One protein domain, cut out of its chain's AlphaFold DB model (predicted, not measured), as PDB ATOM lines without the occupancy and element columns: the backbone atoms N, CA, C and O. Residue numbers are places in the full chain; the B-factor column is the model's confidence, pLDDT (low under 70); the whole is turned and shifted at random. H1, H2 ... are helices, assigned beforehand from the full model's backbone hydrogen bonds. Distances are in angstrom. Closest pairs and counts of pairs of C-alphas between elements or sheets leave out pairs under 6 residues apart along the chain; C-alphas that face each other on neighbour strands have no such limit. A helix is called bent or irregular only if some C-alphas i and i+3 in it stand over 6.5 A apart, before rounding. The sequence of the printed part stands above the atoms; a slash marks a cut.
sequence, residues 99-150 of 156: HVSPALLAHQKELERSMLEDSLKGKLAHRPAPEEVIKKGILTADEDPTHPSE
ATOM      1  N   HIS A  99      30.066  30.563 -37.753       87.19
ATOM      2  CA  HIS A  99      31.402  31.031 -37.357       87.19
ATOM      3  C   HIS A  99      31.937  30.329 -36.103       87.19
ATOM      4  O   HIS A  99      33.107  30.487 -35.755       87.19
ATOM      5  N   VAL A 100      31.090  29.557 -35.423       87.75
ATOM      6  CA  VAL A 100      31.389  28.933 -34.135       87.75
ATOM      7  C   VAL A 100      31.294  27.422 -34.268       87.75
ATOM      8  O   VAL A 100      30.412  26.886 -34.934       87.75
ATOM      9  N   SER A 101      32.220  26.702 -33.633       90.75
ATOM     10  CA  SER A 101      32.195  25.241 -33.676       90.75
ATOM     11  C   SER A 101      30.907  24.688 -33.034       90.75
ATOM     12  O   SER A 101      30.494  25.198 -31.986       90.75
ATOM     13  N   PRO A 102      30.314  23.599 -33.564       91.62
ATOM     14  CA  PRO A 102      29.078  23.028 -33.018       91.62
ATOM     15  C   PRO A 102      29.162  22.643 -31.534       91.62
ATOM     16  O   PRO A 102      28.167  22.719 -30.820       91.62
ATOM     17  N   ALA A 103      30.352  22.264 -31.056       93.12
ATOM     18  CA  ALA A 103      30.577  21.889 -29.661       93.12
ATOM     19  C   ALA A 103      30.497  23.083 -28.689       93.12
ATOM     20  O   ALA A 103      30.155  22.902 -27.525       93.12
ATOM     21  N   LEU A 104      30.803  24.300 -29.153       93.06
ATOM     22  CA  LEU A 104      30.818  25.508 -28.319       93.06
ATOM     23  C   LEU A 104      29.498  26.279 -28.349       93.06
ATOM     24  O   LEU A 104      29.238  27.063 -27.442       93.06
ATOM     25  N   LEU A 105      28.655  26.034 -29.354       91.94
ATOM     26  CA  LEU A 105      27.411  26.770 -29.579       91.94
ATOM     27  C   LEU A 105      26.489  26.767 -28.347       91.94
ATOM     28  O   LEU A 105      25.921  27.793 -27.982       91.94
ATOM     29  N   ALA A 106      26.374  25.618 -27.676       91.38
ATOM     30  CA  ALA A 106      25.555  25.485 -26.474       91.38
ATOM     31  C   ALA A 106      26.090  26.338 -25.312       91.38
ATOM     32  O   ALA A 106      25.323  27.032 -24.650       91.38
ATOM     33  N   HIS A 107      27.408  26.325 -25.093       93.75
ATOM     34  CA  HIS A 107      28.048  27.105 -24.036       93.75
ATOM     35  C   HIS A 107      27.997  28.607 -24.310       93.75
ATOM     36  O   HIS A 107      27.766  29.384 -23.388       93.75
ATOM     37  N   GLN A 108      28.173  29.011 -25.568       92.69
ATOM     38  CA  GLN A 108      28.021  30.405 -25.973       92.69
ATOM     39  C   GLN A 108      26.609  30.909 -25.668       92.69
ATOM     40  O   GLN A 108      26.466  31.935 -25.011       92.69
ATOM     41  N   LYS A 109      25.573  30.171 -26.088       92.50
ATOM     42  CA  LYS A 109      24.177  30.557 -25.853       92.50
ATOM     43  C   LYS A 109      23.851  30.673 -24.362       92.50
ATOM     44  O   LYS A 109      23.136  31.585 -23.955       92.50
ATOM     45  N   GLU A 110      24.369  29.754 -23.552       94.94
ATOM     46  CA  GLU A 110      24.190  29.802 -22.101       94.94
ATOM     47  C   GLU A 110      24.863  31.039 -21.489       94.94
ATOM     48  O   GLU A 110      24.258  31.744 -20.681       94.94
ATOM     49  N   LEU A 111      26.085  31.356 -21.922       95.12
ATOM     50  CA  LEU A 111      26.797  32.551 -21.477       95.12
ATOM     51  C   LEU A 111      26.066  33.835 -21.885       95.12
ATOM     52  O   LEU A 111      25.867  34.711 -21.047       95.12
ATOM     53  N   GLU A 112      25.636  33.943 -23.143       94.44
ATOM     54  CA  GLU A 112      24.869  35.089 -23.651       94.44
ATOM     55  C   GLU A 112      23.599  35.314 -22.830       94.44
ATOM     56  O   GLU A 112      23.293  36.446 -22.445       94.44
ATOM     57  N   ARG A 113      22.891  34.229 -22.500       96.62
ATOM     58  CA  ARG A 113      21.713  34.282 -21.639       96.62
ATOM     59  C   ARG A 113      22.059  34.783 -20.237       96.62
ATOM     60  O   ARG A 113      21.411  35.717 -19.773       96.62
ATOM     61  N   SER A 114      23.073  34.218 -19.583       97.88
ATOM     62  CA  SER A 114      23.494  34.645 -18.239       97.88
ATOM     63  C   SER A 114      23.900  36.121 -18.217       97.88
ATOM     64  O   SER A 114      23.484  36.870 -17.335       97.88
ATOM     65  N   MET A 115      24.667  36.569 -19.213       97.81
ATOM     66  CA  MET A 115      25.075  37.970 -19.334       97.81
ATOM     67  C   MET A 115      23.871  38.902 -19.505       97.81
ATOM     68  O   MET A 115      23.839  40.001 -18.941       97.81
ATOM     69  N   LEU A 116      22.876  38.475 -20.284       97.50
ATOM     70  CA  LEU A 116      21.639  39.219 -20.478       97.50
ATOM     71  C   LEU A 116      20.826  39.288 -19.178       97.50
ATOM     72  O   LEU A 116      20.345  40.366 -18.829       97.50
ATOM     73  N   GLU A 117      20.716  38.181 -18.443       98.06
ATOM     74  CA  GLU A 117      20.039  38.125 -17.142       98.06
ATOM     75  C   GLU A 117      20.686  39.080 -16.124       98.06
ATOM     76  O   GLU A 117      19.985  39.893 -15.514       98.06
ATOM     77  N   ASP A 118      22.015  39.070 -16.008       97.81
ATOM     78  CA  ASP A 118      22.752  39.968 -15.110       97.81
ATOM     79  C   ASP A 118      22.577  41.445 -15.497       97.81
ATOM     80  O   ASP A 118      22.325  42.307 -14.644       97.81
ATOM     81  N   SER A 119      22.647  41.747 -16.799       97.69
ATOM     82  CA  SER A 119      22.430  43.099 -17.329       97.69
ATOM     83  C   SER A 119      21.013  43.602 -17.047       97.69
ATOM     84  O   SER A 119      20.823  44.736 -16.592       97.69
ATOM     85  N   LEU A 120      20.000  42.758 -17.272       97.69
ATOM     86  CA  LEU A 120      18.609  43.088 -16.968       97.69
ATOM     87  C   LEU A 120      18.398  43.299 -15.473       97.69
ATOM     88  O   LEU A 120      17.751  44.273 -15.091       97.69
ATOM     89  N   LYS A 121      18.980  42.450 -14.623       97.50
ATOM     90  CA  LYS A 121      18.889  42.582 -13.165       97.50
ATOM     91  C   LYS A 121      19.430  43.929 -12.685       97.50
ATOM     92  O   LYS A 121      18.773  44.598 -11.888       97.50
ATOM     93  N   GLY A 122      20.578  44.364 -13.209       96.56
ATOM     94  CA  GLY A 122      21.144  45.680 -12.896       96.56
ATOM     95  C   GLY A 122      20.240  46.844 -13.324       96.56
ATOM     96  O   GLY A 122      20.055  47.796 -12.560       96.56
ATOM     97  N   LYS A 123      19.636  46.754 -14.517       96.44
ATOM     98  CA  LYS A 123      18.705  47.773 -15.041       96.44
ATOM     99  C   LYS A 123      17.394  47.825 -14.258       96.44
ATOM    100  O   LYS A 123      16.902  48.913 -13.977       96.44
ATOM    101  N   LEU A 124      16.847  46.670 -13.879       95.44
ATOM    102  CA  LEU A 124      15.637  46.594 -13.060       95.44
ATOM    103  C   LEU A 124      15.873  47.116 -11.639       95.44
ATOM    104  O   LEU A 124      14.979  47.745 -11.082       95.44
ATOM    105  N   ALA A 125      17.058  46.897 -11.064       95.19
ATOM    106  CA  ALA A 125      17.390  47.398  -9.730       95.19
ATOM    107  C   ALA A 125      17.392  48.937  -9.652       95.19
ATOM    108  O   ALA A 125      17.039  49.495  -8.619       95.19
ATOM    109  N   HIS A 126      17.745  49.618 -10.748       94.12
ATOM    110  CA  HIS A 126      17.725  51.083 -10.860       94.12
ATOM    111  C   HIS A 126      16.468  51.601 -11.570       94.12
ATOM    112  O   HIS A 126      16.480  52.687 -12.153       94.12
ATOM    113  N   ARG A 127      15.385  50.816 -11.583       93.81
ATOM    114  CA  ARG A 127      14.133  51.230 -12.210       93.81
ATOM    115  C   ARG A 127      13.577  52.455 -11.463       93.81
ATOM    116  O   ARG A 127      13.344  52.350 -10.260       93.81
ATOM    117  N   PRO A 128      13.351  53.593 -12.144       92.31
ATOM    118  CA  PRO A 128      12.812  54.786 -11.503       92.31
ATOM    119  C   PRO A 128      11.387  54.536 -11.012       92.31
ATOM    120  O   PRO A 128      10.611  53.822 -11.658       92.31
ATOM    121  N   ALA A 129      11.048  55.145  -9.878       90.50
ATOM    122  CA  ALA A 129       9.694  55.114  -9.347       90.50
ATOM    123  C   ALA A 129       8.723  55.856 -10.290       90.50
ATOM    124  O   ALA A 129       9.128  56.816 -10.953       90.50
ATOM    125  N   PRO A 130       7.443  55.453 -10.346       89.19
ATOM    126  CA  PRO A 130       6.447  56.066 -11.229       89.19
ATOM    127  C   PRO A 130       6.304  57.577 -10.998       89.19
ATOM    128  O   PRO A 130       6.259  58.339 -11.960       89.19
ATOM    129  N   GLU A 131       6.394  58.044  -9.750       88.31
ATOM    130  CA  GLU A 131       6.392  59.476  -9.422       88.31
ATOM    131  C   GLU A 131       7.505  60.273 -10.127       88.31
ATOM    132  O   GLU A 131       7.302  61.409 -10.560       88.31
ATOM    133  N   GLU A 132       8.706  59.699 -10.244       89.75
ATOM    134  CA  GLU A 132       9.829  60.347 -10.930       89.75
ATOM    135  C   GLU A 132       9.590  60.439 -12.438       89.75
ATOM    136  O   GLU A 132      10.050  61.382 -13.086       89.75
ATOM    137  N   VAL A 133       8.869  59.467 -12.999       92.06
ATOM    138  CA  VAL A 133       8.488  59.427 -14.414       92.06
ATOM    139  C   VAL A 133       7.393  60.461 -14.707       92.06
ATOM    140  O   VAL A 133       7.480  61.156 -15.724       92.06
ATOM    141  N   ILE A 134       6.440  60.644 -13.784       89.44
ATOM    142  CA  ILE A 134       5.408  61.695 -13.847       89.44
ATOM    143  C   ILE A 134       6.048  63.085 -13.783       89.44
ATOM    144  O   ILE A 134       5.769  63.942 -14.620       89.44
ATOM    145  N   LYS A 135       6.989  63.308 -12.853       90.50
ATOM    146  CA  LYS A 135       7.737  64.581 -12.755       90.50
ATOM    147  C   LYS A 135       8.522  64.909 -14.026       90.50
ATOM    148  O   LYS A 135       8.702  66.080 -14.348       90.50
ATOM    149  N   LYS A 136       8.988  63.888 -14.750       91.56
ATOM    150  CA  LYS A 136       9.663  64.040 -16.049       91.56
ATOM    151  C   LYS A 136       8.693  64.289 -17.213       91.56
ATOM    152  O   LYS A 136       9.162  64.498 -18.327       91.56
ATOM    153  N   GLY A 137       7.380  64.283 -16.971       88.31
ATOM    154  CA  GLY A 137       6.341  64.550 -17.968       88.31
ATOM    155  C   GLY A 137       6.131  63.421 -18.978       88.31
ATOM    156  O   GLY A 137       5.562  63.660 -20.037       88.31
ATOM    157  N   ILE A 138       6.623  62.212 -18.682       90.25
ATOM    158  CA  ILE A 138       6.477  61.038 -19.560       90.25
ATOM    159  C   ILE A 138       5.148  60.323 -19.284       90.25
ATOM    160  O   ILE A 138       4.544  59.793 -20.208       90.25
ATOM    161  N   LEU A 139       4.716  60.310 -18.021       86.62
ATOM    162  CA  LEU A 139       3.460  59.714 -17.571       86.62
ATOM    163  C   LEU A 139       2.553  60.809 -17.004       86.62
ATOM    164  O   LEU A 139       3.047  61.725 -16.339       86.62
ATOM    165  N   THR A 140       1.249  60.729 -17.255       85.50
ATOM    166  CA  THR A 140       0.276  61.616 -16.600       85.50
ATOM    167  C   THR A 140      -0.130  61.068 -15.227       85.50
ATOM    168  O   THR A 140       0.082  59.896 -14.930       85.50
ATOM    169  N   ALA A 141      -0.679  61.917 -14.350       78.69
ATOM    170  CA  ALA A 141      -1.058  61.502 -12.994       78.69
ATOM    171  C   ALA A 141      -2.199  60.465 -12.973       78.69
ATOM    172  O   ALA A 141      -2.269  59.668 -12.044       78.69
ATOM    173  N   ASP A 142      -3.051  60.455 -14.000       79.75
ATOM    174  CA  ASP A 142      -4.149  59.492 -14.158       79.75
ATOM    175  C   ASP A 142      -3.689  58.131 -14.715       79.75
ATOM    176  O   ASP A 142      -4.414  57.145 -14.624       79.75
ATOM    177  N   GLU A 143      -2.476  58.054 -15.272       78.56
ATOM    178  CA  GLU A 143      -1.894  56.841 -15.865       78.56
ATOM    179  C   GLU A 143      -0.899  56.133 -14.921       78.56
ATOM    180  O   GLU A 143      -0.130  55.274 -15.358       78.56
ATOM    181  N   ASP A 144      -0.874  56.490 -13.631       80.69
ATOM    182  CA  ASP A 144       0.023  55.880 -12.645       80.69
ATOM    183  C   ASP A 144      -0.307  54.384 -12.425       80.69
ATOM    184  O   ASP A 144      -1.339  54.057 -11.841       80.69
ATOM    185  N   PRO A 145       0.580  53.438 -12.800       77.06
ATOM    186  CA  PRO A 145       0.316  52.003 -12.662       77.06
ATOM    187  C   PRO A 145       0.274  51.513 -11.205       77.06
ATOM    188  O   PRO A 145      -0.075  50.357 -10.959       77.06
ATOM    189  N   THR A 146       0.679  52.340 -10.239       80.69
ATOM    190  CA  THR A 146       0.638  52.012  -8.803       80.69
ATOM    191  C   THR A 146      -0.688  52.378  -8.143       80.69
ATOM    192  O   THR A 146      -0.977  51.877  -7.055       80.69
ATOM    193  N   HIS A 147      -1.500  53.210  -8.795       71.12
ATOM    194  CA  HIS A 147      -2.807  53.628  -8.311       71.12
ATOM    195  C   HIS A 147      -3.872  53.270  -9.354       71.12
ATOM    196  O   HIS A 147      -3.926  53.912 -10.396       71.12
ATOM    197  N   PRO A 148      -4.738  52.267  -9.105       63.66
ATOM    198  CA  PRO A 148      -5.852  51.998 -10.010       63.66
ATOM    199  C   PRO A 148      -6.728  53.252 -10.099       63.66
ATOM    200  O   PRO A 148      -7.037  53.869  -9.070       63.66
ATOM    201  N   SER A 149      -7.073  53.650 -11.324       60.75
ATOM    202  CA  SER A 149      -7.814  54.878 -11.593       60.75
ATOM    203  C   SER A 149      -9.179  54.844 -10.897       60.75
ATOM    204  O   SER A 149      -9.844  53.812 -10.797       60.75
ATOM    205  N   GLU A 150      -9.622  55.993 -10.386       60.69
ATOM    206  CA  GLU A 150     -10.892  56.131  -9.654       60.69
ATOM    207  C   GLU A 150     -12.130  55.753 -10.505       60.69
ATOM    208  O   GLU A 150     -13.214  55.544  -9.959       60.69
TER     209      GLU A 150
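Overview. This is residues 99 to 150 of the 156 residues of an uncharacterized protein of Ascodesmis nigricans (UniProt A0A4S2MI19). One long helix, H1, makes most of the length, like a handle, with a small head at its far end where the short helix H2 and the winding stretch of residues 136 to 150 lie. Residues 101 to 107 and 109 to 128 stand free. The printed part has 52 residues with two named helices, H1 then H2, and no named strand; its class is all helix. It is an extended rod, with a radius of gyration of the C-alphas of 19.2 A and spans of 57 by 19 by 18 A.

Along the chain. H1, residues 102 to 125, begins at C-alpha 102 (29.078, 23.028, -33.018) and is 35.7 A long from first to last C-alpha. It is irregular, but only just: C-alphas 103 and 106 are 7.0 A apart. H2, residues 130 to 135, is 8.7 A long and ends at C-alpha 135 (7.737, 64.581, -12.755).

Arrangement. A tight link of four residues joins H1 to H2, and the two are apart. In H2 every O i to N i+4 pair is within hydrogen-bond range; in H1, 18 of 20 are.

Size, cuts and confidence. The C-alphas farthest apart, those of Ser 101 and Glu 150, are 58.2 A apart. The printed part has no cut. The mean pLDDT of the printed part is 89.2; residues 148 to 150 are under 70.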